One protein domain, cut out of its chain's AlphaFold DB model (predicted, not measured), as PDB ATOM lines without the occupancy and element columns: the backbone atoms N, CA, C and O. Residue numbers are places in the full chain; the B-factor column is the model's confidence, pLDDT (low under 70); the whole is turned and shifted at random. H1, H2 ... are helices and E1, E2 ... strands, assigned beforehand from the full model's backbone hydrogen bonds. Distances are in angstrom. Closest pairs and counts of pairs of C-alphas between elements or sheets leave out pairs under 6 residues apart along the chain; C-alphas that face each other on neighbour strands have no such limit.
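Overview. This is residues 78 to 258 of the 602 residues of the protein "HET domain-containing protein" of Sparassis crispa (UniProt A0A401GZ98). A strongly twisted sheet of three strands, E3, E4 and E5, makes the middle, with helix H2 packed on one face and H7 over E3 on the other. H6, H7 and H10 gather at one end of the longest axis; at the other end the hairpin E1-E2 and the short helices H3, H4 and H5 make a looser part, where residues 136 to 141 stick out. The 181 printed residues run H1 E1 E2 H2 H3 H4 H5 E3 H6 H7 H8 H9 E4 E5 H10, class mixed, helices and strands. The whole is compact, radius of gyration of the C-alphas 17.1 A, spanning 51 by 40 by 36 A.

Arrangement. H1, residues 86 to 89, touches H2, residues 108 to 118, with the C-alphas of Ser 88 and Phe 109 closest at 5.1 A. E1, residues 91 to 96, and E2, residues 99 to 107, form an antiparallel hairpin, with N 94 and O 101 within hydrogen-bond range at 2.9 A. H3, residues 130 to 133, is near H4, residues 139 to 146, which meets H5, residues 149 to 155, only through their link. The mixed sheet runs E3, residues 159 to 168, E4, residues 213 to 219, E5, residues 222 to 230. E3 and E4 are parallel, N 161 to O 214 being 2.8 A; E4 and E5 are an antiparallel hairpin, N 217 to O 227 being 3.0 A. H2 is on this sheet, its closest C-alphas to E5 being Ala 113 and Pro 226, 5.9 A; H1 is on the same face. H7, residues 183 to 193, is on the opposite face, over E3. H6, residues 170 to 176, H8, residues 196 to 199, H9, residues 203 to 208, and H10, residues 232 to 242, only graze the sheet. E3, H6 to H9 and E4 form a strand-helix-strand unit, two parallel neighbour strands with helices between. H7 touches H6, about perpendicular at 86 degrees, closest at C-alphas 185 and 176, 5.8 A. H7 touches H10 at a steep tilt of 51 degrees, opposite ways, closest at C-alphas 186 and 241, 5.2 A. H5 and H9 only just touch, with 3 pairs of C-alphas within 8 A, closest at 153 and 206, 6.5 A. H4 and H10, for instance, are apart. Every O i to N i+4 pair is within hydrogen-bond range in H2, H4, H5, H6, H7, H9 and H10; H1, H3 and H8 are too short for one.

Along the chain. H1 begins at C-alpha 86, (-19.792, -34.427, -45.752). E2, 17.5 A long, bends by 95 degrees at residue 104; E3, 20.9 A, by 92 degrees at 165; E5, 20.1 A, by 64 degrees at 225. E4 is 19.0 A long, H2 15.2 A and H7 15.3 A. H10, 15.5 A, ends at C-alpha 242, (-30.976, -13.975, -25.567).

Size, cuts and confidence. The C-alphas farthest apart, Lys 98 and Arg 244, are 52.0 A apart. The printed part has no cut; the link H2 to H3 is long, with 11 residues. Residues 243 to 258 hold no named element. Mean pLDDT of the printed part is 88.7; residues 78 to 80 and 250 to 258 are under 70.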
ATOM      1  N   LEU A  78      -8.841 -26.974 -44.074       56.31
ATOM      2  CA  LEU A  78      -8.477 -25.773 -44.823       56.31
ATOM      3  C   LEU A  78      -7.381 -24.999 -44.062       56.31
ATOM      4  O   LEU A  78      -7.258 -25.191 -42.851       56.31
ATOM      5  N   PRO A  79      -6.603 -24.110 -44.717       48.12
ATOM      6  CA  PRO A  79      -5.507 -23.367 -44.070       48.12
ATOM      7  C   PRO A  79      -5.909 -22.633 -42.781       48.12
ATOM      8  O   PRO A  79      -5.089 -22.448 -41.887       48.12
ATOM      9  N   ASP A  80      -7.190 -22.285 -42.679       60.09
ATOM     10  CA  ASP A  80      -7.800 -21.525 -41.591       60.09
ATOM     11  C   ASP A  80      -8.291 -22.412 -40.419       60.09
ATOM     12  O   ASP A  80      -8.895 -21.906 -39.475       60.09
ATOM     13  N   GLY A  81      -8.096 -23.738 -40.482       70.25
ATOM     14  CA  GLY A  81      -8.467 -24.695 -39.426       70.25
ATOM     15  C   GLY A  81      -9.916 -25.206 -39.444       70.25
ATOM     16  O   GLY A  81     -10.328 -25.876 -38.498       70.25
ATOM     17  N   TRP A  82     -10.693 -24.917 -40.495       74.56
ATOM     18  CA  TRP A  82     -12.110 -25.301 -40.598       74.56
ATOM     19  C   TRP A  82     -12.317 -26.587 -41.409       74.56
ATOM     20  O   TRP A  82     -11.746 -26.751 -42.491       74.56
ATOM     21  N   ASP A  83     -13.195 -27.458 -40.905       83.12
ATOM     22  CA  ASP A  83     -13.618 -28.704 -41.551       83.12
ATOM     23  C   ASP A  83     -14.976 -28.524 -42.247       83.12
ATOM     24  O   ASP A  83     -15.992 -28.265 -41.604       83.12
ATOM     25  N   ARG A  84     -15.013 -28.724 -43.568       88.00
ATOM     26  CA  ARG A  84     -16.266 -28.843 -44.329       88.00
ATOM     27  C   ARG A  84     -16.951 -30.182 -44.045       88.00
ATOM     28  O   ARG A  84     -16.303 -31.224 -44.149       88.00
ATOM     29  N   LEU A  85     -18.261 -30.174 -43.794       89.06
ATOM     30  CA  LEU A  85     -19.027 -31.395 -43.517       89.06
ATOM     31  C   LEU A  85     -19.411 -32.151 -44.800       89.06
ATOM     32  O   LEU A  85     -19.888 -31.557 -45.773       89.06
ATOM     33  N   TYR A  86     -19.252 -33.476 -44.771       91.69
ATOM     34  CA  TYR A  86     -19.792 -34.427 -45.752       91.69
ATOM     35  C   TYR A  86     -19.551 -34.027 -47.230       91.69
ATOM     36  O   TYR A  86     -18.427 -33.732 -47.658       91.69
ATOM     37  N   SER A  87     -20.635 -33.987 -48.011       87.06
ATOM     38  CA  SER A  87     -20.746 -33.608 -49.424       87.06
ATOM     39  C   SER A  87     -20.258 -32.184 -49.744       87.06
ATOM     40  O   SER A  87     -20.048 -31.855 -50.911       87.06
ATOM     41  N   SER A  88     -19.981 -31.341 -48.743       89.06
ATOM     42  CA  SER A  88     -19.388 -30.005 -48.937       89.06
ATOM     43  C   SER A  88     -17.923 -30.050 -49.390       89.06
ATOM     44  O   SER A  88     -17.412 -29.093 -49.979       89.06
ATOM     45  N   SER A  89     -17.236 -31.162 -49.113       88.56
ATOM     46  CA  SER A  89     -15.865 -31.425 -49.564       88.56
ATOM     47  C   SER A  89     -15.786 -31.942 -51.010       88.56
ATOM     48  O   SER A  89     -14.716 -31.897 -51.621       88.56
ATOM     49  N   GLN A  90     -16.910 -32.410 -51.564       92.00
ATOM     50  CA  GLN A  90     -16.995 -33.051 -52.875       92.00
ATOM     51  C   GLN A  90     -17.267 -32.016 -53.975       92.00
ATOM     52  O   GLN A  90     -18.166 -31.183 -53.849       92.00
ATOM     53  N   THR A  91     -16.500 -32.080 -55.062       92.25
ATOM     54  CA  THR A  91     -16.653 -31.215 -56.242       92.25
ATOM     55  C   THR A  91     -17.905 -31.573 -57.042       92.25
ATOM     56  O   THR A  91     -18.141 -32.759 -57.267       92.25
ATOM     57  N   SER A  92     -18.645 -30.587 -57.559       93.75
ATOM     58  CA  SER A  92     -19.707 -30.830 -58.555       93.75
ATOM     59  C   SER A  92     -19.316 -30.345 -59.946       93.75
ATOM     60  O   SER A  92     -18.508 -29.433 -60.095       93.75
ATOM     61  N   GLN A  93     -19.940 -30.936 -60.966       94.50
ATOM     62  CA  GLN A  93     -19.917 -30.402 -62.325       94.50
ATOM     63  C   GLN A  93     -20.884 -29.216 -62.423       94.50
ATOM     64  O   GLN A  93     -22.029 -29.318 -61.985       94.50
ATOM     65  N   VAL A  94     -20.426 -28.105 -62.997       91.75
ATOM     66  CA  VAL A  94     -21.197 -26.869 -63.189       91.75
ATOM     67  C   VAL A  94     -21.146 -26.488 -64.662       91.75
ATOM     68  O   VAL A  94     -20.064 -26.425 -65.241       91.75
ATOM     69  N   ALA A  95     -22.301 -26.226 -65.273       91.38
ATOM     70  CA  ALA A  95     -22.364 -25.649 -66.611       91.38
ATOM     71  C   ALA A  95     -22.138 -24.131 -66.533       91.38
ATOM     72  O   ALA A  95     -22.810 -23.440 -65.770       91.38
ATOM     73  N   THR A  96     -21.193 -23.627 -67.323       88.31
ATOM     74  CA  THR A  96     -20.828 -22.208 -67.436       88.31
ATOM     75  C   THR A  96     -20.875 -21.768 -68.901       88.31
ATOM     76  O   THR A  96     -20.992 -22.602 -69.800       88.31
ATOM     77  N   ASP A  97     -20.722 -20.468 -69.153       85.12
ATOM     78  CA  ASP A  97     -20.487 -19.899 -70.491       85.12
ATOM     79  C   ASP A  97     -19.285 -20.541 -71.215       85.12
ATOM     80  O   ASP A  97     -19.266 -20.641 -72.440       85.12
ATOM     81  N   LYS A  98     -18.309 -21.041 -70.447       86.12
ATOM     82  CA  LYS A  98     -17.089 -21.720 -70.914       86.12
ATOM     83  C   LYS A  98     -17.225 -23.249 -70.984       86.12
ATOM     84  O   LYS A  98     -16.233 -23.943 -71.189       86.12
ATOM     85  N   GLY A  99     -18.438 -23.784 -70.820       93.25
ATOM     86  CA  GLY A  99     -18.729 -25.221 -70.815       93.25
ATOM     87  C   GLY A  99     -18.838 -25.824 -69.411       93.25
ATOM     88  O   GLY A  99     -19.035 -25.117 -68.422       93.25
ATOM     89  N   VAL A 100     -18.763 -27.155 -69.319       94.94
ATOM     90  CA  VAL A 100     -18.904 -27.888 -68.047       94.94
ATOM     91  C   VAL A 100     -17.562 -27.962 -67.318       94.94
ATOM     92  O   VAL A 100     -16.587 -28.480 -67.860       94.94
ATOM     93  N   VAL A 101     -17.522 -27.476 -66.076       94.25
ATOM     94  CA  VAL A 101     -16.318 -27.434 -65.232       94.25
ATOM     95  C   VAL A 101     -16.536 -28.148 -63.898       94.25
ATOM     96  O   VAL A 101     -17.590 -28.025 -63.275       94.25
ATOM     97  N   SER A 102     -15.510 -28.850 -63.412       95.38
ATOM     98  CA  SER A 102     -15.511 -29.414 -62.058       95.38
ATOM     99  C   SER A 102     -15.147 -28.331 -61.043       95.38
ATOM    100  O   SER A 102     -14.061 -27.752 -61.104       95.38
ATOM    101  N   SER A 103     -16.048 -28.042 -60.104       93.94
ATOM    102  CA  SER A 103     -15.899 -26.962 -59.129       93.94
ATOM    103  C   SER A 103     -15.787 -27.477 -57.695       93.94
ATOM    104  O   SER A 103     -16.673 -28.165 -57.196       93.94
ATOM    105  N   ALA A 104     -14.738 -27.051 -56.984       90.38
ATOM    106  CA  ALA A 104     -14.615 -27.205 -55.526       90.38
ATOM    107  C   ALA A 104     -15.343 -26.103 -54.722       90.38
ATOM    108  O   ALA A 104     -15.449 -26.185 -53.492       90.38
ATOM    109  N   HIS A 105     -15.830 -25.067 -55.412       90.12
ATOM    110  CA  HIS A 105     -16.558 -23.932 -54.834       90.12
ATOM    111  C   HIS A 105     -18.078 -24.110 -54.936       90.12
ATOM    112  O   HIS A 105     -18.808 -23.528 -54.138       90.12
ATOM    113  N   PHE A 106     -18.542 -24.954 -55.859       94.31
ATOM    114  CA  PHE A 106     -19.921 -25.423 -55.961       94.31
ATOM    115  C   PHE A 106     -19.953 -26.908 -55.572       94.31
ATOM    116  O   PHE A 106     -19.758 -27.802 -56.397       94.31
ATOM    117  N   SER A 107     -20.078 -27.177 -54.274       94.38
ATOM    118  CA  SER A 107     -19.992 -28.534 -53.728       94.38
ATOM    119  C   SER A 107     -21.261 -29.354 -53.979       94.38
ATOM    120  O   SER A 107     -22.303 -28.810 -54.345       94.38
ATOM    121  N   ALA A 108     -21.202 -30.671 -53.762       93.56
ATOM    122  CA  ALA A 108     -22.386 -31.531 -53.880       93.56
ATOM    123  C   ALA A 108     -23.515 -31.121 -52.908       93.56
ATOM    124  O   ALA A 108     -24.685 -31.178 -53.279       93.56
ATOM    125  N   PHE A 109     -23.168 -30.597 -51.725       95.44
ATOM    126  CA  PHE A 109     -24.117 -29.964 -50.799       95.44
ATOM    127  C   PHE A 109     -24.825 -28.742 -51.413       95.44
ATOM    128  O   PHE A 109     -26.050 -28.643 -51.359       95.44
ATOM    129  N   ILE A 110     -24.067 -27.833 -52.041       95.38
ATOM    130  CA  ILE A 110     -24.617 -26.637 -52.702       95.38
ATOM    131  C   ILE A 110     -25.554 -27.046 -53.845       95.38
ATOM    132  O   ILE A 110     -26.659 -26.514 -53.949       95.38
ATOM    133  N   ARG A 111     -25.155 -28.038 -54.652       94.75
ATOM    134  CA  ARG A 111     -25.998 -28.607 -55.712       94.75
ATOM    135  C   ARG A 111     -27.323 -29.141 -55.155       94.75
ATOM    136  O   ARG A 111     -28.375 -28.744 -55.646       94.75
ATOM    137  N   ALA A 112     -27.284 -29.966 -54.106       95.38
ATOM    138  CA  ALA A 112     -28.487 -30.513 -53.475       95.38
ATOM    139  C   ALA A 112     -29.403 -29.421 -52.889       95.38
ATOM    140  O   ALA A 112     -30.628 -29.517 -52.985       95.38
ATOM    141  N   ALA A 113     -28.833 -28.351 -52.321       95.88
ATOM    142  CA  ALA A 113     -29.601 -27.212 -51.819       95.88
ATOM    143  C   ALA A 113     -30.310 -26.457 -52.955       95.88
ATOM    144  O   ALA A 113     -31.512 -26.200 -52.863       95.88
ATOM    145  N   VAL A 114     -29.593 -26.158 -54.045       94.81
ATOM    146  CA  VAL A 114     -30.142 -25.498 -55.241       94.81
ATOM    147  C   VAL A 114     -31.227 -26.352 -55.898       94.81
ATOM    148  O   VAL A 114     -32.301 -25.833 -56.189       94.81
ATOM    149  N   GLU A 115     -31.000 -27.655 -56.082       94.38
ATOM    150  CA  GLU A 115     -32.001 -28.589 -56.622       94.38
ATOM    151  C   GLU A 115     -33.267 -28.610 -55.752       94.38
ATOM    152  O   GLU A 115     -34.380 -28.487 -56.265       94.38
ATOM    153  N   LYS A 116     -33.111 -28.671 -54.423       95.31
ATOM    154  CA  LYS A 116     -34.228 -28.647 -53.469       95.31
ATOM    155  C   LYS A 116     -35.011 -27.331 -53.491       95.31
ATOM    156  O   LYS A 116     -36.231 -27.370 -53.357       95.31
ATOM    157  N   ASN A 117     -34.345 -26.189 -53.679       94.06
ATOM    158  CA  ASN A 117     -35.017 -24.897 -53.837       94.06
ATOM    159  C   ASN A 117     -35.714 -24.780 -55.204       94.06
ATOM    160  O   ASN A 117     -36.879 -24.399 -55.253       94.06
ATOM    161  N   ASN A 118     -35.050 -25.172 -56.296       93.12
ATOM    162  CA  ASN A 118     -35.611 -25.128 -57.649       93.12
ATOM    163  C   ASN A 118     -36.837 -26.039 -57.809       93.12
ATOM    164  O   ASN A 118     -37.785 -25.657 -58.485       93.12
ATOM    165  N   ASN A 119     -36.878 -27.191 -57.133       93.81
ATOM    166  CA  ASN A 119     -38.058 -28.065 -57.106       93.81
ATOM    167  C   ASN A 119     -39.275 -27.446 -56.382       93.81
ATOM    168  O   ASN A 119     -40.376 -27.981 -56.491       93.81
ATOM    169  N   ALA A 120     -39.093 -26.346 -55.642       89.75
ATOM    170  CA  ALA A 120     -40.162 -25.578 -55.002       89.75
ATOM    171  C   ALA A 120     -40.536 -24.293 -55.772       89.75
ATOM    172  O   ALA A 120     -41.389 -23.534 -55.308       89.75
ATOM    173  N   LEU A 121     -39.901 -24.030 -56.920       87.38
ATOM    174  CA  LEU A 121     -40.177 -22.888 -57.793       87.38
ATOM    175  C   LEU A 121     -40.930 -23.340 -59.053       87.38
ATOM    176  O   LEU A 121     -40.775 -24.463 -59.523       87.38
ATOM    177  N   THR A 122     -41.745 -22.445 -59.612       86.94
ATOM    178  CA  THR A 122     -42.454 -22.664 -60.887       86.94
ATOM    179  C   THR A 122     -41.512 -22.643 -62.088       86.94
ATOM    180  O   THR A 122     -41.758 -23.323 -63.080       86.94
ATOM    181  N   GLU A 123     -40.426 -21.879 -61.989       88.75
ATOM    182  CA  GLU A 123     -39.411 -21.701 -63.023       88.75
ATOM    183  C   GLU A 123     -38.030 -22.030 -62.448       88.75
ATOM    184  O   GLU A 123     -37.720 -21.697 -61.302       88.75
ATOM    185  N   LYS A 124     -37.186 -22.694 -63.245       84.81
ATOM    186  CA  LYS A 124     -35.805 -22.999 -62.851       84.81
ATOM    187  C   LYS A 124     -34.957 -21.738 -62.973       84.81
ATOM    188  O   LYS A 124     -34.813 -21.209 -64.071       84.81
ATOM    189  N   VAL A 125     -34.343 -21.303 -61.876       86.62
ATOM    190  CA  VAL A 125     -33.426 -20.155 -61.888       86.62
ATOM    191  C   VAL A 125     -31.971 -20.574 -62.094       86.62
ATOM    192  O   VAL A 125     -31.522 -21.613 -61.599       86.62
ATOM    193  N   ALA A 126     -31.231 -19.733 -62.818       91.06
ATOM    194  CA  ALA A 126     -29.777 -19.801 -62.889       91.06
ATOM    195  C   ALA A 126     -29.157 -19.384 -61.545       91.06
ATOM    196  O   ALA A 126     -29.701 -18.537 -60.834       91.06
ATOM    197  N   VAL A 127     -27.999 -19.954 -61.206       94.00
ATOM    198  CA  VAL A 127     -27.260 -19.594 -59.988       94.00
ATOM    199  C   VAL A 127     -26.123 -18.649 -60.342       94.00
ATOM    200  O   VAL A 127     -25.275 -18.979 -61.168       94.00
ATOM    201  N   TRP A 128     -26.078 -17.499 -59.674       94.88
ATOM    202  CA  TRP A 128     -24.918 -16.616 -59.691       94.88
ATOM    203  C   TRP A 128     -23.985 -16.975 -58.528       94.88
ATOM    204  O   TRP A 128     -24.421 -17.039 -57.378       94.88
ATOM    205  N   GLN A 129     -22.704 -17.202 -58.820       93.06
ATOM    206  CA  GLN A 129     -21.652 -17.393 -57.820       93.06
ATOM    207  C   GLN A 129     -20.424 -16.579 -58.228       93.06
ATOM    208  O   GLN A 129     -19.887 -16.778 -59.315       93.06
ATOM    209  N   ASP A 130     -19.950 -15.714 -57.333       91.44
ATOM    210  CA  ASP A 130     -18.785 -14.835 -57.503       91.44
ATOM    211  C   ASP A 130     -17.562 -15.517 -58.148       91.44
ATOM    212  O   ASP A 130     -16.961 -14.983 -59.077       91.44
ATOM    213  N   GLN A 131     -17.219 -16.728 -57.708       92.31
ATOM    214  CA  GLN A 131     -16.075 -17.496 -58.200       92.31
ATOM    215  C   GLN A 131     -16.146 -17.856 -59.698       92.31
ATOM    216  O   GLN A 131     -15.096 -18.050 -60.314       92.31
ATOM    217  N   HIS A 132     -17.351 -17.966 -60.267       91.44
ATOM    218  CA  HIS A 132     -17.582 -18.373 -61.663       91.44
ATOM    219  C   HIS A 132     -18.124 -17.240 -62.534       91.44
ATOM    220  O   HIS A 132     -17.785 -17.160 -63.709       91.44
ATOM    221  N   CYS A 133     -18.957 -16.371 -61.962       93.56
ATOM    222  CA  CYS A 133     -19.649 -15.295 -62.670       93.56
ATOM    223  C   CYS A 133     -18.876 -13.968 -62.695       93.56
ATOM    224  O   CYS A 133     -19.315 -13.038 -63.363       93.56
ATOM    225  N   ILE A 134     -17.759 -13.867 -61.967       92.81
ATOM    226  CA  ILE A 134     -16.804 -12.757 -62.060       92.81
ATOM    227  C   ILE A 134     -15.504 -13.313 -62.635       92.81
ATOM    228  O   ILE A 134     -14.996 -14.334 -62.160       92.81
ATOM    229  N   ASN A 135     -14.915 -12.627 -63.609       94.06
ATOM    230  CA  ASN A 135     -13.584 -12.938 -64.106       94.06
ATOM    231  C   ASN A 135     -12.526 -12.654 -63.028       94.06
ATOM    232  O   ASN A 135     -11.985 -11.557 -62.917       94.06
ATOM    233  N   GLN A 136     -12.201 -13.669 -62.226       93.19
ATOM    234  CA  GLN A 136     -11.254 -13.551 -61.113       93.19
ATOM    235  C   GLN A 136      -9.826 -13.151 -61.539       93.19
ATOM    236  O   GLN A 136      -9.040 -12.765 -60.674       93.19
ATOM    237  N   ALA A 137      -9.494 -13.239 -62.835       95.50
ATOM    238  CA  ALA A 137      -8.211 -12.814 -63.393       95.50
ATOM    239  C   ALA A 137      -8.189 -11.340 -63.849       95.50
ATOM    240  O   ALA A 137      -7.108 -10.760 -63.941       95.50
ATOM    241  N   ASP A 138      -9.345 -10.718 -64.106       96.75
ATOM    242  CA  ASP A 138      -9.437  -9.294 -64.442       96.75
ATOM    243  C   ASP A 138      -9.751  -8.480 -63.180       96.75
ATOM    244  O   ASP A 138     -10.881  -8.433 -62.693       96.75
ATOM    245  N   GLY A 139      -8.731  -7.804 -62.644       96.06
ATOM    246  CA  GLY A 139      -8.883  -6.941 -61.472       96.06
ATOM    247  C   GLY A 139      -9.833  -5.755 -61.685       96.06
ATOM    248  O   GLY A 139     -10.460  -5.309 -60.727       96.06
ATOM    249  N   ARG A 140      -9.989  -5.252 -62.918       94.94
ATOM    250  CA  ARG A 140     -10.902  -4.146 -63.236       94.94
ATOM    251  C   ARG A 140     -12.347  -4.631 -63.251       94.94
ATOM    252  O   ARG A 140     -13.188  -4.002 -62.611       94.94
ATOM    253  N   GLU A 141     -12.623  -5.743 -63.932       94.69
ATOM    254  CA  GLU A 141     -13.951  -6.370 -63.918       94.69
ATOM    255  C   GLU A 141     -14.330  -6.772 -62.490       94.69
ATOM    256  O   GLU A 141     -15.395  -6.395 -62.006       94.69
ATOM    257  N   LYS A 142     -13.427  -7.451 -61.773       93.50
ATOM    258  CA  LYS A 142     -13.636  -7.861 -60.384       93.50
ATOM    259  C   LYS A 142     -13.972  -6.686 -59.473       93.50
ATOM    260  O   LYS A 142     -14.951  -6.767 -58.737       93.50
ATOM    261  N   ASN A 143     -13.218  -5.590 -59.539       86.25
ATOM    262  CA  ASN A 143     -13.501  -4.403 -58.730       86.25
ATOM    263  C   ASN A 143     -14.851  -3.763 -59.098       86.25
ATOM    264  O   ASN A 143     -15.592  -3.361 -58.203       86.25
ATOM    265  N   ALA A 144     -15.207  -3.715 -60.388       88.25
ATOM    266  CA  ALA A 144     -16.501  -3.202 -60.837       88.25
ATOM    267  C   ALA A 144     -17.679  -4.080 -60.373       88.25
ATOM    268  O   ALA A 144     -18.677  -3.552 -59.890       88.25
ATOM    269  N   GLN A 145     -17.548  -5.409 -60.462       89.75
ATOM    270  CA  GLN A 145     -18.551  -6.373 -59.997       89.75
ATOM    271  C   GLN A 145     -18.716  -6.326 -58.471       89.75
ATOM    272  O   GLN A 145     -19.840  -6.264 -57.976       89.75
ATOM    273  N   VAL A 146     -17.609  -6.269 -57.720       85.75
ATOM    274  CA  VAL A 146     -17.624  -6.099 -56.255       85.75
ATOM    275  C   VAL A 146     -18.326  -4.796 -55.858       85.75
ATOM    276  O   VAL A 146     -19.162  -4.809 -54.957       85.75
ATOM    277  N   ALA A 147     -18.078  -3.692 -56.571       81.31
ATOM    278  CA  ALA A 147     -18.729  -2.403 -56.322       81.31
ATOM    279  C   ALA A 147     -20.253  -2.388 -56.590       81.31
ATOM    280  O   ALA A 147     -20.931  -1.447 -56.169       81.31
ATOM    281  N   ILE A 148     -20.801  -3.408 -57.267       85.81
ATOM    282  CA  ILE A 148     -22.244  -3.571 -57.511       85.81
ATOM    283  C   ILE A 148     -22.855  -4.816 -56.846       85.81
ATOM    284  O   ILE A 148     -24.021  -5.118 -57.112       85.81
ATOM    285  N   MET A 149     -22.145  -5.523 -55.956       83.31
ATOM    286  CA  MET A 149     -22.669  -6.732 -55.290       83.31
ATOM    287  C   MET A 149     -23.999  -6.497 -54.558       83.31
ATOM    288  O   MET A 149     -24.888  -7.346 -54.614       83.31
ATOM    289  N   GLN A 150     -24.204  -5.313 -53.976       79.62
ATOM    290  CA  GLN A 150     -25.482  -4.898 -53.387       79.62
ATOM    291  C   GLN A 150     -26.647  -4.914 -54.392       79.62
ATOM    292  O   GLN A 150     -27.770  -5.254 -54.022       79.62
ATOM    293  N   ARG A 151     -26.394  -4.598 -55.673       83.25
ATOM    294  CA  ARG A 151     -27.398  -4.687 -56.747       83.25
ATOM    295  C   ARG A 151     -27.655  -6.137 -57.153       83.25
ATOM    296  O   ARG A 151     -28.799  -6.468 -57.437       83.25
ATOM    297  N   ILE A 152     -26.630  -6.992 -57.139       88.06
ATOM    298  CA  ILE A 152     -26.749  -8.421 -57.473       88.06
ATOM    299  C   ILE A 152     -27.603  -9.148 -56.426       88.06
ATOM    300  O   ILE A 152     -28.614  -9.749 -56.788       88.06
ATOM    301  N   TYR A 153     -27.271  -9.032 -55.132       85.00
ATOM    302  CA  TYR A 153     -28.072  -9.634 -54.054       85.00
ATOM    303  C   TYR A 153     -29.510  -9.119 -54.043       85.00
ATOM    304  O   TYR A 153     -30.443  -9.890 -53.821       85.00
ATOM    305  N   PHE A 154     -29.706  -7.827 -54.321       81.00
ATOM    306  CA  PHE A 154     -31.047  -7.273 -54.387       81.00
ATOM    307  C   PHE A 154     -31.838  -7.729 -55.627       81.00
ATOM    308  O   PHE A 154     -33.043  -7.950 -55.528       81.00
ATOM    309  N   ALA A 155     -31.215  -7.842 -56.801       86.31
ATOM    310  CA  ALA A 155     -31.907  -8.267 -58.019       86.31
ATOM    311  C   ALA A 155     -32.230  -9.772 -58.022       86.31
ATOM    312  O   ALA A 155     -33.180 -10.190 -58.686       86.31
ATOM    313  N   ALA A 156     -31.471 -10.579 -57.272       90.38
ATOM    314  CA  ALA A 156     -31.689 -12.014 -57.147       90.38
ATOM    315  C   ALA A 156     -33.090 -12.353 -56.599       90.38
ATOM    316  O   ALA A 156     -33.584 -11.741 -55.650       90.38
ATOM    317  N   GLN A 157     -33.719 -13.393 -57.163       92.25
ATOM    318  CA  GLN A 157     -35.006 -13.907 -56.678       92.25
ATOM    319  C   GLN A 157     -34.889 -14.440 -55.237       92.25
ATOM    320  O   GLN A 157     -35.785 -14.239 -54.415       92.25
ATOM    321  N   CYS A 158     -33.767 -15.090 -54.924       94.19
ATOM    322  CA  CYS A 158     -33.347 -15.416 -53.568       94.19
ATOM    323  C   CYS A 158     -31.822 -15.558 -53.484       94.19
ATOM    324  O   CYS A 158     -31.182 -15.979 -54.448       94.19
ATOM    325  N   THR A 159     -31.264 -15.300 -52.304       96.00
ATOM    326  CA  THR A 159     -29.860 -15.581 -51.971       96.00
ATOM    327  C   THR A 159     -29.812 -16.787 -51.044       96.00
ATOM    328  O   THR A 159     -30.515 -16.825 -50.034       96.00
ATOM    329  N   MET A 160     -28.990 -17.781 -51.379       97.25
ATOM    330  CA  MET A 160     -28.857 -19.005 -50.588       97.25
ATOM    331  C   MET A 160     -27.564 -18.969 -49.765       97.25
ATOM    332  O   MET A 160     -26.464 -19.064 -50.303       97.25
ATOM    333  N   ILE A 161     -27.711 -18.823 -48.450       97.06
ATOM    334  CA  ILE A 161     -26.631 -18.778 -47.463       97.06
ATOM    335  C   ILE A 161     -26.266 -20.213 -47.076       97.06
ATOM    336  O   ILE A 161     -27.084 -20.938 -46.511       97.06
ATOM    337  N   MET A 162     -25.035 -20.623 -47.369       96.62
ATOM    338  CA  MET A 162     -24.550 -21.985 -47.131       96.62
ATOM    339  C   MET A 162     -23.733 -22.033 -45.840       96.62
ATOM    340  O   MET A 162     -22.668 -21.422 -45.772       96.62
ATOM    341  N   LEU A 163     -24.207 -22.772 -44.833       96.25
ATOM    342  CA  LEU A 163     -23.435 -23.073 -43.622       96.25
ATOM    343  C   LEU A 163     -22.865 -24.490 -43.770       96.25
ATOM    344  O   LEU A 163     -23.414 -25.467 -43.260       96.25
ATOM    345  N   ASP A 164     -21.795 -24.603 -44.562       93.81
ATOM    346  CA  ASP A 164     -21.182 -25.875 -44.978       93.81
ATOM    347  C   ASP A 164     -20.408 -26.609 -43.859       93.81
ATOM    348  O   ASP A 164     -19.876 -27.704 -44.065       93.81
ATOM    349  N   ASP A 165     -20.398 -26.011 -42.670       95.00
ATOM    350  CA  ASP A 165     -19.780 -26.435 -41.417       95.00
ATOM    351  C   ASP A 165     -20.792 -26.643 -40.264       95.00
ATOM    352  O   ASP A 165     -20.392 -26.937 -39.136       95.00
ATOM    353  N   VAL A 166     -22.105 -26.530 -40.526       96.38
ATOM    354  CA  VAL A 166     -23.173 -26.755 -39.533       96.38
ATOM    355  C   VAL A 166     -24.155 -27.832 -39.986       96.38
ATOM    356  O   VAL A 166     -24.669 -27.811 -41.106       96.38
ATOM    357  N   GLU A 167     -24.488 -28.735 -39.063       96.62
ATOM    358  CA  GLU A 167     -25.571 -29.707 -39.199       96.62
ATOM    359  C   GLU A 167     -26.610 -29.597 -38.073       96.62
ATOM    360  O   GLU A 167     -26.319 -29.071 -36.991       96.62
ATOM    361  N   PHE A 168     -27.806 -30.139 -38.317       97.75
ATOM    362  CA  PHE A 168     -28.808 -30.449 -37.295       97.75
ATOM    363  C   PHE A 168     -29.503 -31.782 -37.575       97.75
ATOM    364  O   PHE A 168     -29.819 -32.115 -38.723       97.75
ATOM    365  N   SER A 169     -29.850 -32.505 -36.512       97.31
ATOM    366  CA  SER A 169     -30.855 -33.562 -36.591       97.31
ATOM    367  C   SER A 169     -32.255 -32.967 -36.816       97.31
ATOM    368  O   SER A 169     -32.494 -31.773 -36.607       97.31
ATOM    369  N   ALA A 170     -33.218 -33.802 -37.219       96.31
ATOM    370  CA  ALA A 170     -34.607 -33.359 -37.356       96.31
ATOM    371  C   ALA A 170     -35.183 -32.841 -36.021       96.31
ATOM    372  O   ALA A 170     -35.913 -31.850 -36.011       96.31
ATOM    373  N   ASP A 171     -34.813 -33.464 -34.900       97.50
ATOM    374  CA  ASP A 171     -35.304 -33.115 -33.564       97.50
ATOM    375  C   ASP A 171     -34.635 -31.855 -33.007       97.50
ATOM    376  O   ASP A 171     -35.298 -31.025 -32.385       97.50
ATOM    377  N   GLU A 172     -33.349 -31.640 -33.292       98.00
ATOM    378  CA  GLU A 172     -32.664 -30.379 -32.986       98.00
ATOM    379  C   GLU A 172     -33.274 -29.217 -33.784       98.00
ATOM    380  O   GLU A 172     -33.579 -28.162 -33.228       98.00
ATOM    381  N   PHE A 173     -33.539 -29.424 -35.077       97.31
ATOM    382  CA  PHE A 173     -34.185 -28.421 -35.924       97.31
ATOM    383  C   PHE A 173     -35.631 -28.125 -35.493       97.31
ATOM    384  O   PHE A 173     -36.076 -26.978 -35.528       97.31
ATOM    385  N   ASN A 174     -36.365 -29.140 -35.031       96.69
ATOM    386  CA  ASN A 174     -37.680 -28.957 -34.420       96.69
ATOM    387  C   ASN A 174     -37.598 -28.282 -33.044       96.69
ATOM    388  O   ASN A 174     -38.518 -27.550 -32.690       96.69
ATOM    389  N   THR A 175     -36.509 -28.472 -32.292       97.19
ATOM    390  CA  THR A 175     -36.252 -27.778 -31.018       97.19
ATOM    391  C   THR A 175     -36.031 -26.285 -31.244       97.19
ATOM    392  O   THR A 175     -36.669 -25.487 -30.566       97.19
ATOM    393  N   LEU A 176     -35.226 -25.899 -32.242       96.62
ATOM    394  CA  LEU A 176     -35.012 -24.490 -32.609       96.62
ATOM    395  C   LEU A 176     -36.324 -23.754 -32.936       96.62
ATOM    396  O   LEU A 176     -36.504 -22.603 -32.553       96.62
ATOM    397  N   LYS A 177     -37.282 -24.425 -33.588       94.88
ATOM    398  CA  LYS A 177     -38.605 -23.854 -33.910       94.88
ATOM    399  C   LYS A 177     -39.505 -23.602 -32.691       94.88
ATOM    400  O   LYS A 177     -40.567 -23.001 -32.851       94.88
ATOM    401  N   GLN A 178     -39.144 -24.071 -31.495       92.56
ATOM    402  CA  GLN A 178     -39.959 -23.879 -30.296       92.56
ATOM    403  C   GLN A 178     -39.746 -22.482 -29.704       92.56
ATOM    404  O   GLN A 178     -38.630 -22.004 -29.539       92.56
ATOM    405  N   SER A 179     -40.832 -21.845 -29.273       86.56
ATOM    406  CA  SER A 179     -40.810 -20.516 -28.645       86.56
ATOM    407  C   SER A 179     -40.379 -20.515 -27.163       86.56
ATOM    408  O   SER A 179     -40.506 -19.493 -26.486       86.56
ATOM    409  N   LYS A 180     -39.868 -21.641 -26.637       91.38
ATOM    410  CA  LYS A 180     -39.423 -21.807 -25.240       91.38
ATOM    411  C   LYS A 180     -37.903 -21.970 -25.151       91.38
ATOM    412  O   LYS A 180     -37.350 -22.941 -25.656       91.38
ATOM    413  N   THR A 181     -37.238 -21.080 -24.416       91.25
ATOM    414  CA  THR A 181     -35.777 -21.104 -24.253       91.25
ATOM    415  C   THR A 181     -35.299 -22.190 -23.280       91.25
ATOM    416  O   THR A 181     -35.309 -22.005 -22.059       91.25
ATOM    417  N   THR A 182     -34.820 -23.311 -23.815       95.56
ATOM    418  CA  THR A 182     -34.123 -24.372 -23.062       95.56
ATOM    419  C   THR A 182     -32.597 -24.228 -23.171       95.56
ATOM    420  O   THR A 182     -32.097 -23.479 -24.013       95.56
ATOM    421  N   ASP A 183     -31.829 -24.959 -22.352       96.44
ATOM    422  CA  ASP A 183     -30.365 -25.040 -22.523       96.44
ATOM    423  C   ASP A 183     -29.977 -25.681 -23.861       96.44
ATOM    424  O   ASP A 183     -29.002 -25.266 -24.484       96.44
ATOM    425  N   VAL A 184     -30.779 -26.640 -24.341       96.12
ATOM    426  CA  VAL A 184     -30.608 -27.256 -25.666       96.12
ATOM    427  C   VAL A 184     -30.791 -26.204 -26.762       96.12
ATOM    428  O   VAL A 184     -29.916 -26.063 -27.608       96.12
ATOM    429  N   HIS A 185     -31.858 -25.397 -26.710       96.88
ATOM    430  CA  HIS A 185     -32.073 -24.292 -27.658       96.88
ATOM    431  C   HIS A 185     -30.882 -23.324 -27.686       96.88
ATOM    432  O   HIS A 185     -30.365 -23.001 -28.753       96.88
ATOM    433  N   LEU A 186     -30.389 -22.915 -26.511       96.88
ATOM    434  CA  LEU A 186     -29.218 -22.043 -26.392       96.88
ATOM    435  C   LEU A 186     -27.946 -22.682 -26.983       96.88
ATOM    436  O   LEU A 186     -27.183 -22.007 -27.677       96.88
ATOM    437  N   ALA A 187     -27.716 -23.975 -26.744       97.19
ATOM    438  CA  ALA A 187     -26.576 -24.701 -27.301       97.19
ATOM    439  C   ALA A 187     -26.643 -24.798 -28.837       97.19
ATOM    440  O   ALA A 187     -25.630 -24.582 -29.503       97.19
ATOM    441  N   LEU A 188     -27.829 -25.047 -29.402       97.81
ATOM    442  CA  LEU A 188     -28.052 -25.108 -30.850       97.81
ATOM    443  C   LEU A 188     -27.861 -23.741 -31.521       97.81
ATOM    444  O   LEU A 188     -27.185 -23.656 -32.545       97.81
ATOM    445  N   VAL A 189     -28.359 -22.659 -30.914       96.88
ATOM    446  CA  VAL A 189     -28.128 -21.286 -31.397       96.88
ATOM    447  C   VAL A 189     -26.641 -20.915 -31.340       96.88
ATOM    448  O   VAL A 189     -26.106 -20.368 -32.302       96.88
ATOM    449  N   ARG A 190     -25.926 -21.280 -30.267       96.25
ATOM    450  CA  ARG A 190     -24.464 -21.101 -30.192       96.25
ATOM    451  C   ARG A 190     -23.708 -21.951 -31.223       96.25
ATOM    452  O   ARG A 190     -22.664 -21.510 -31.692       96.25
ATOM    453  N   ARG A 191     -24.208 -23.141 -31.588       96.38
ATOM    454  CA  ARG A 191     -23.640 -23.965 -32.673       96.38
ATOM    455  C   ARG A 191     -23.836 -23.295 -34.035       96.38
ATOM    456  O   ARG A 191     -22.881 -23.215 -34.795       96.38
ATOM    457  N   LEU A 192     -25.021 -22.736 -34.287       96.50
ATOM    458  CA  LEU A 192     -25.328 -21.974 -35.501       96.50
ATOM    459  C   LEU A 192     -24.427 -20.737 -35.657       96.50
ATOM    460  O   LEU A 192     -23.836 -20.544 -36.714       96.50
ATOM    461  N   LEU A 193     -24.269 -19.936 -34.597       94.50
ATOM    462  CA  LEU A 193     -23.430 -18.727 -34.614       94.50
ATOM    463  C   LEU A 193     -21.929 -18.989 -34.805       94.50
ATOM    464  O   LEU A 193     -21.184 -18.058 -35.098       94.50
ATOM    465  N   ARG A 194     -21.471 -20.231 -34.621       93.88
ATOM    466  CA  ARG A 194     -20.079 -20.628 -34.880       93.88
ATOM    467  C   ARG A 194     -19.801 -20.921 -36.353       93.88
ATOM    468  O   ARG A 194     -18.638 -21.128 -36.678       93.88
ATOM    469  N   ALA A 195     -20.819 -20.926 -37.219       94.75
ATOM    470  CA  ALA A 195     -20.621 -21.110 -38.650       94.75
ATOM    471  C   ALA A 195     -19.682 -20.036 -39.214       94.75
ATOM    472  O   ALA A 195     -19.889 -18.837 -39.000       94.75
ATOM    473  N   ARG A 196     -18.715 -20.460 -40.026       93.19
ATOM    474  CA  ARG A 196     -17.749 -19.625 -40.755       93.19
ATOM    475  C   ARG A 196     -18.413 -18.513 -41.569       93.19
ATOM    476  O   ARG A 196     -17.800 -17.486 -41.834       93.19
ATOM    477  N   TRP A 197     -19.679 -18.672 -41.954       94.56
ATOM    478  CA  TRP A 197     -20.439 -17.603 -42.596       94.56
ATOM    479  C   TRP A 197     -20.503 -16.318 -41.754       94.56
ATOM    480  O   TRP A 197     -20.275 -15.237 -42.294       94.56
ATOM    481  N   PHE A 198     -20.719 -16.421 -40.436       91.12
ATOM    482  CA  PHE A 198     -20.818 -15.259 -39.542       91.12
ATOM    483  C   PHE A 198     -19.494 -14.495 -39.375       91.12
ATOM    484  O   PHE A 198     -19.521 -13.344 -38.946       91.12
ATOM    485  N   THR A 199     -18.345 -15.084 -39.737       86.62
ATOM    486  CA  THR A 199     -17.031 -14.413 -39.668       86.62
ATOM    487  C   THR A 199     -16.675 -13.642 -40.945       86.62
ATOM    488  O   THR A 199     -15.699 -12.891 -40.962       86.62
ATOM    489  N   ARG A 200     -17.460 -13.780 -42.024       83.19
ATOM    490  CA  ARG A 200     -17.231 -13.090 -43.306       83.19
ATOM    491  C   ARG A 200     -17.779 -11.663 -43.262       83.19
ATOM    492  O   ARG A 200     -18.959 -11.476 -42.993       83.19
ATOM    493  N   ALA A 201     -16.984 -10.669 -43.665       76.25
ATOM    494  CA  ALA A 201     -17.419  -9.263 -43.731       76.25
ATOM    495  C   ALA A 201     -18.725  -9.047 -44.536       76.25
ATOM    496  O   ALA A 201     -19.564  -8.218 -44.184       76.25
ATOM    497  N   TRP A 202     -18.919  -9.839 -45.596       80.25
ATOM    498  CA  TRP A 202     -20.048  -9.741 -46.526       80.25
ATOM    499  C   TRP A 202     -21.328 -10.467 -46.065       80.25
ATOM    500  O   TRP A 202     -22.357 -10.342 -46.726       80.25
ATOM    501  N   CYS A 203     -21.318 -11.177 -44.925       83.31
ATOM    502  CA  CYS A 203     -22.487 -11.924 -44.425       83.31
ATOM    503  C   CYS A 203     -23.714 -11.023 -44.192       83.31
ATOM    504  O   CYS A 203     -24.856 -11.407 -44.456       83.31
ATOM    505  N   SER A 204     -23.474  -9.776 -43.776       78.38
ATOM    506  CA  SER A 204     -24.518  -8.762 -43.627       78.38
ATOM    507  C   SER A 204     -25.153  -8.391 -44.969       78.38
ATOM    508  O   SER A 204     -26.367  -8.275 -45.047       78.38
ATOM    509  N   GLN A 205     -24.388  -8.277 -46.056       77.31
ATOM    510  CA  GLN A 205     -24.964  -7.964 -47.367       77.31
ATOM    511  C   GLN A 205     -25.784  -9.137 -47.919       77.31
ATOM    512  O   GLN A 205     -26.912  -8.939 -48.369       77.31
ATOM    513  N   GLU A 206     -25.261 -10.360 -47.796       86.31
ATOM    514  CA  GLU A 206     -25.927 -11.596 -48.236       86.31
ATOM    515  C   GLU A 206     -27.272 -11.844 -47.534       86.31
ATOM    516  O   GLU A 206     -28.197 -12.378 -48.148       86.31
ATOM    517  N   SER A 207     -27.406 -11.450 -46.265       85.06
ATOM    518  CA  SER A 207     -28.641 -11.626 -45.486       85.06
ATOM    519  C   SER A 207     -29.595 -10.430 -45.532       85.06
ATOM    520  O   SER A 207     -30.799 -10.645 -45.620       85.06
ATOM    521  N   VAL A 208     -29.087  -9.193 -45.489       80.00
ATOM    522  CA  VAL A 208     -29.907  -7.970 -45.361       80.00
ATOM    523  C   VAL A 208     -30.407  -7.448 -46.710       80.00
ATOM    524  O   VAL A 208     -31.512  -6.922 -46.797       80.00
ATOM    525  N   LEU A 209     -29.599  -7.538 -47.772       79.88
ATOM    526  CA  LEU A 209     -29.916  -6.883 -49.054       79.88
ATOM    527  C   LEU A 209     -30.723  -7.773 -50.002       79.88
ATOM    528  O   LEU A 209     -31.307  -7.296 -50.976       79.88
ATOM    529  N   SER A 210     -30.755  -9.066 -49.705       83.94
ATOM    530  CA  SER A 210     -31.445 -10.091 -50.472       83.94
ATOM    531  C   SER A 210     -32.956 -10.005 -50.280       83.94
ATOM    532  O   SER A 210     -33.437 -10.063 -49.153       83.94
ATOM    533  N   ARG A 211     -33.729  -9.977 -51.376       83.56
ATOM    534  CA  ARG A 211     -35.212  -9.990 -51.331       83.56
ATOM    535  C   ARG A 211     -35.787 -11.167 -50.537       83.56
ATOM    536  O   ARG A 211     -36.863 -11.063 -49.960       83.56
ATOM    537  N   ARG A 212     -35.076 -12.296 -50.560       90.94
ATOM    538  CA  ARG A 212     -35.374 -13.527 -49.826       90.94
ATOM    539  C   ARG A 212     -34.060 -14.246 -49.545       90.94
ATOM    540  O   ARG A 212     -33.434 -14.754 -50.474       90.94
ATOM    541  N   ALA A 213     -33.641 -14.300 -48.285       94.69
ATOM    542  CA  ALA A 213     -32.452 -15.037 -47.867       94.69
ATOM    543  C   ALA A 213     -32.843 -16.411 -47.296       94.69
ATOM    544  O   ALA A 213     -33.640 -16.509 -46.362       94.69
ATOM    545  N   ILE A 214     -32.292 -17.482 -47.868       97.00
ATOM    546  CA  ILE A 214     -32.544 -18.870 -47.453       97.00
ATOM    547  C   ILE A 214     -31.254 -19.438 -46.879       97.00
ATOM    548  O   ILE A 214     -30.253 -19.532 -47.582       97.00
ATOM    549  N   VAL A 215     -31.279 -19.855 -45.621       97.62
ATOM    550  CA  VAL A 215     -30.155 -20.521 -44.968       97.62
ATOM    551  C   VAL A 215     -30.255 -22.025 -45.200       97.62
ATOM    552  O   VAL A 215     -31.324 -22.620 -45.053       97.62
ATOM    553  N   CYS A 216     -29.129 -22.622 -45.581       97.88
ATOM    554  CA  CYS A 216     -28.974 -24.032 -45.905       97.88
ATOM    555  C   CYS A 216     -27.949 -24.659 -44.954       97.88
ATOM    556  O   CYS A 216     -26.814 -24.189 -44.867       97.88
ATOM    557  N   VAL A 217     -28.348 -25.728 -44.266       97.50
ATOM    558  CA  VAL A 217     -27.520 -26.467 -43.295       97.50
ATOM    559  C   VAL A 217     -27.624 -27.972 -43.550       97.50
ATOM    560  O   VAL A 217     -28.598 -28.442 -44.150       97.50
ATOM    561  N   HIS A 218     -26.640 -28.747 -43.099       97.56
ATOM    562  CA  HIS A 218     -26.675 -30.207 -43.224       97.56
ATOM    563  C   HIS A 218     -27.775 -30.824 -42.361       97.56
ATOM    564  O   HIS A 218     -28.066 -30.343 -41.263       97.56
ATOM    565  N   GLN A 219     -28.366 -31.920 -42.842       97.06
ATOM    566  CA  GLN A 219     -29.215 -32.777 -42.022       97.06
ATOM    567  C   GLN A 219     -28.408 -33.991 -41.555       97.06
ATOM    568  O   GLN A 219     -27.931 -34.770 -42.383       97.06
ATOM    569  N   THR A 220     -28.299 -34.191 -40.240       96.25
ATOM    570  CA  THR A 220     -27.584 -35.339 -39.661       96.25
ATOM    571  C   THR A 220     -28.147 -36.655 -40.199       96.25
ATOM    572  O   THR A 220     -29.360 -36.885 -40.177       96.25
ATOM    573  N   GLY A 221     -27.268 -37.511 -40.726       95.56
ATOM    574  CA  GLY A 221     -27.631 -38.781 -41.367       95.56
ATOM    575  C   GLY A 221     -28.302 -38.664 -42.746       95.56
ATOM    576  O   GLY A 221     -28.725 -39.681 -43.293       95.56
ATOM    577  N   ARG A 222     -28.427 -37.457 -43.319       95.38
ATOM    578  CA  ARG A 222     -28.992 -37.203 -44.662       95.38
ATOM    579  C   ARG A 222     -28.219 -36.085 -45.398       95.38
ATOM    580  O   ARG A 222     -28.803 -35.039 -45.688       95.38
ATOM    581  N   PRO A 223     -26.928 -36.288 -45.729       86.06
ATOM    582  CA  PRO A 223     -26.057 -35.244 -46.293       86.06
ATOM    583  C   PRO A 223     -26.499 -34.706 -47.668       86.06
ATOM    584  O   PRO A 223     -26.103 -33.607 -48.048       86.06
ATOM    585  N   ASP A 224     -27.344 -35.444 -48.394       89.88
ATOM    586  CA  ASP A 224     -27.919 -35.033 -49.685       89.88
ATOM    587  C   ASP A 224     -29.315 -34.382 -49.561       89.88
ATOM    588  O   ASP A 224     -29.931 -34.024 -50.562       89.88
ATOM    589  N   SER A 225     -29.841 -34.207 -48.339       95.56
ATOM    590  CA  SER A 225     -31.121 -33.525 -48.085       95.56
ATOM    591  C   SER A 225     -30.933 -32.359 -47.108       95.56
ATOM    592  O   SER A 225     -31.291 -32.467 -45.934       95.56
ATOM    593  N   PRO A 226     -30.394 -31.216 -47.568       96.88
ATOM    594  CA  PRO A 226     -30.140 -30.059 -46.713       96.88
ATOM    595  C   PRO A 226     -31.426 -29.520 -46.075       96.88
ATOM    596  O   PRO A 226     -32.495 -29.522 -46.695       96.88
ATOM    597  N   LEU A 227     -31.337 -29.022 -44.844       97.31
ATOM    598  CA  LEU A 227     -32.423 -28.276 -44.210       97.31
ATOM    599  C   LEU A 227     -32.377 -26.829 -44.715       97.31
ATOM    600  O   LEU A 227     -31.338 -26.176 -44.635       97.31
ATOM    601  N   LEU A 228     -33.505 -26.348 -45.243       97.31
ATOM    602  CA  LEU A 228     -33.678 -24.992 -45.770       97.31
ATOM    603  C   LEU A 228     -34.671 -24.228 -44.888       97.31
ATOM    604  O   LEU A 228     -35.725 -24.763 -44.533       97.31
ATOM    605  N   PHE A 229     -34.353 -22.979 -44.559       96.81
ATOM    606  CA  PHE A 229     -35.228 -22.073 -43.812       96.81
ATOM    607  C   PHE A 229     -34.926 -20.608 -44.150       96.81
ATOM    608  O   PHE A 229     -33.835 -20.284 -44.606       96.81
ATOM    609  N   ASN A 230     -35.894 -19.713 -43.954       95.56
ATOM    610  CA  ASN A 230     -35.670 -18.271 -44.098       95.56
ATOM    611  C   ASN A 230     -34.692 -17.778 -43.007       95.56
ATOM    612  O   ASN A 230     -34.788 -18.221 -41.860       95.56
ATOM    613  N   VAL A 231     -33.782 -16.859 -43.349       93.88
ATOM    614  CA  VAL A 231     -32.871 -16.204 -42.394       93.88
ATOM    615  C   VAL A 231     -33.605 -15.578 -41.201       93.88
ATOM    616  O   VAL A 231     -33.064 -15.584 -40.100       93.88
ATOM    617  N   ASP A 232     -34.855 -15.136 -41.375       89.00
ATOM    618  CA  ASP A 232     -35.684 -14.552 -40.308       89.00
ATOM    619  C   ASP A 232     -35.836 -15.466 -39.080       89.00
ATOM    620  O   ASP A 232     -35.898 -14.998 -37.941       89.00
ATOM    621  N   TYR A 233     -35.814 -16.787 -39.288       94.69
ATOM    622  CA  TYR A 233     -35.841 -17.746 -38.187       94.69
ATOM    623  C   TYR A 233     -34.578 -17.683 -37.319       94.69
ATOM    624  O   TYR A 233     -34.679 -17.894 -36.114       94.69
ATOM    625  N   ILE A 234     -33.407 -17.334 -37.872       93.00
ATOM    626  CA  ILE A 234     -32.179 -17.144 -37.081       93.00
ATOM    627  C   ILE A 234     -32.372 -16.017 -36.069       93.00
ATOM    628  O   ILE A 234     -32.047 -16.191 -34.894       93.00
ATOM    629  N   TRP A 235     -32.939 -14.888 -36.502       88.75
ATOM    630  CA  TRP A 235     -33.193 -13.735 -35.637       88.75
ATOM    631  C   TRP A 235     -34.196 -14.093 -34.535       88.75
ATOM    632  O   TRP A 235     -33.920 -13.868 -33.357       88.75
ATOM    633  N   GLN A 236     -35.280 -14.797 -34.884       90.06
ATOM    634  CA  GLN A 236     -36.240 -15.315 -33.905       90.06
ATOM    635  C   GLN A 236     -35.587 -16.262 -32.878       90.06
ATOM    636  O   GLN A 236     -35.835 -16.144 -31.675       90.06
ATOM    637  N   TRP A 237     -34.748 -17.206 -33.318       95.12
ATOM    638  CA  TRP A 237     -34.086 -18.159 -32.420       95.12
ATOM    639  C   TRP A 237     -33.068 -17.476 -31.506       95.12
ATOM    640  O   TRP A 237     -32.962 -17.855 -30.335       95.12
ATOM    641  N   LEU A 238     -32.366 -16.457 -32.014       92.75
ATOM    642  CA  LEU A 238     -31.463 -15.607 -31.241       92.75
ATOM    643  C   LEU A 238     -32.214 -14.816 -30.174       92.75
ATOM    644  O   LEU A 238     -31.820 -14.883 -29.015       92.75
ATOM    645  N   ASP A 239     -33.316 -14.147 -30.506       90.25
ATOM    646  CA  ASP A 239     -34.119 -13.397 -29.531       90.25
ATOM    647  C   ASP A 239     -34.685 -14.288 -28.421       90.25
ATOM    648  O   ASP A 239     -34.702 -13.903 -27.248       90.25
ATOM    649  N   VAL A 240     -35.103 -15.510 -28.762       91.69
ATOM    650  CA  VAL A 240     -35.505 -16.524 -27.779       91.69
ATOM    651  C   VAL A 240     -34.314 -16.919 -26.897       91.69
ATOM    652  O   VAL A 240     -34.451 -16.937 -25.673       91.69
ATOM    653  N   ALA A 241     -33.137 -17.181 -27.471       94.44
ATOM    654  CA  ALA A 241     -31.935 -17.565 -26.723       94.44
ATOM    655  C   ALA A 241     -31.386 -16.438 -25.822       94.44
ATOM    656  O   ALA A 241     -31.008 -16.696 -24.676       94.44
ATOM    657  N   ARG A 242     -31.429 -15.181 -26.284       93.44
ATOM    658  CA  ARG A 242     -30.976 -13.975 -25.567       93.44
ATOM    659  C   ARG A 242     -31.687 -13.755 -24.231       93.44
ATOM    660  O   ARG A 242     -31.092 -13.201 -23.314       93.44
ATOM    661  N   ARG A 243     -32.932 -14.229 -24.082       91.31
ATOM    662  CA  ARG A 243     -33.678 -14.190 -22.805       91.31
ATOM    663  C   ARG A 243     -33.027 -15.026 -21.696       91.31
ATOM    664  O   ARG A 243     -33.319 -14.798 -20.527       91.31
ATOM    665  N   ARG A 244     -32.185 -16.001 -22.059       94.25
ATOM    666  CA  ARG A 244     -31.436 -16.876 -21.141       94.25
ATOM    667  C   ARG A 244     -29.949 -16.518 -21.086       94.25
ATOM    668  O   ARG A 244     -29.331 -16.693 -20.044       94.25
ATOM    669  N   ASP A 245     -29.391 -16.012 -22.185       94.50
ATOM    670  CA  ASP A 245     -27.982 -15.630 -22.297       94.50
ATOM    671  C   ASP A 245     -27.810 -14.255 -22.959       94.50
ATOM    672  O   ASP A 245     -27.805 -14.124 -24.185       94.50
ATOM    673  N   GLY A 246     -27.609 -13.228 -22.131       89.19
ATOM    674  CA  GLY A 246     -27.343 -11.864 -22.588       89.19
ATOM    675  C   GLY A 246     -25.975 -11.664 -23.255       89.19
ATOM    676  O   GLY A 246     -25.762 -10.603 -23.835       89.19
ATOM    677  N   THR A 247     -25.065 -12.649 -23.198       91.38
ATOM    678  CA  THR A 247     -23.751 -12.577 -23.869       91.38
ATOM    679  C   THR A 247     -23.821 -12.909 -25.356       91.38
ATOM    680  O   THR A 247     -22.892 -12.581 -26.094       91.38
ATOM    681  N   LEU A 248     -24.924 -13.515 -25.821       88.94
ATOM    682  CA  LEU A 248     -25.159 -13.668 -27.252       88.94
ATOM    683  C   LEU A 248     -25.122 -12.286 -27.917       88.94
ATOM    684  O   LEU A 248     -25.733 -11.345 -27.392       88.94
ATOM    685  N   PRO A 249     -24.436 -12.139 -29.062       76.62
ATOM    686  CA  PRO A 249     -24.311 -10.853 -29.728       76.62
ATOM    687  C   PRO A 249     -25.691 -10.261 -30.008       76.62
ATOM    688  O   PRO A 249     -26.639 -10.964 -30.376       76.62
ATOM    689  N   PHE A 250     -25.807  -8.944 -29.849       69.62
ATOM    690  CA  PHE A 250     -26.886  -8.220 -30.500       69.62
ATOM    691  C   PHE A 250     -26.487  -8.140 -31.971       69.62
ATOM    692  O   PHE A 250     -25.853  -7.181 -32.407       69.62
ATOM    693  N   PHE A 251     -26.822  -9.178 -32.740       61.69
ATOM    694  CA  PHE A 251     -27.022  -8.954 -34.161       61.69
ATOM    695  C   PHE A 251     -28.118  -7.906 -34.235       61.69
ATOM    696  O   PHE A 251     -29.253  -8.160 -33.834       61.69
ATOM    697  N   SER A 252     -27.748  -6.702 -34.664       43.34
ATOM    698  CA  SER A 252     -28.723  -5.737 -35.126       43.34
ATOM    699  C   SER A 252     -29.446  -6.406 -36.288       43.34
ATOM    700  O   SER A 252     -28.908  -6.452 -37.399       43.34
ATOM    701  N   GLU A 253     -30.603  -6.994 -35.981       45.38
ATOM    702  CA  GLU A 253     -31.844  -6.677 -36.674       45.38
ATOM    703  C   GLU A 253     -31.587  -6.254 -38.122       45.38
ATOM    704  O   GLU A 253     -31.269  -5.076 -38.338       45.38
ATOM    705  N   PRO A 254     -31.555  -7.221 -39.068       40.75
ATOM    706  CA  PRO A 254     -30.766  -7.175 -40.297       40.75
ATOM    707  C   PRO A 254     -30.724  -5.770 -40.895       40.75
ATOM    708  O   PRO A 254     -31.703  -5.339 -41.495       40.75
ATOM    709  N   ARG A 255     -29.611  -5.057 -40.621       33.62
ATOM    710  CA  ARG A 255     -29.435  -3.586 -40.677       33.62
ATOM    711  C   ARG A 255     -30.600  -2.845 -41.352       33.62
ATOM    712  O   ARG A 255     -30.516  -2.480 -42.521       33.62
ATOM    713  N   GLY A 256     -31.685  -2.639 -40.605       34.12
ATOM    714  CA  GLY A 256     -32.942  -2.118 -41.149       34.12
ATOM    715  C   GLY A 256     -34.190  -2.935 -40.806       34.12
ATOM    716  O   GLY A 256     -35.282  -2.403 -40.998       34.12
ATOM    717  N   SER A 257     -34.079  -4.143 -40.226       36.78
ATOM    718  CA  SER A 257     -35.169  -4.590 -39.347       36.78
ATOM    719  C   SER A 257     -35.192  -3.714 -38.104       36.78
ATOM    720  O   SER A 257     -34.197  -3.091 -37.720       36.78
ATOM    721  N   ILE A 258     -36.383  -3.591 -37.544       37.62
ATOM    722  CA  ILE A 258     -36.661  -2.737 -36.408       37.62
ATOM    723  C   ILE A 258     -37.621  -3.552 -35.541       37.62
ATOM    724  O   ILE A 258     -38.644  -4.004 -36.057       37.62
TER     725      ILE A 258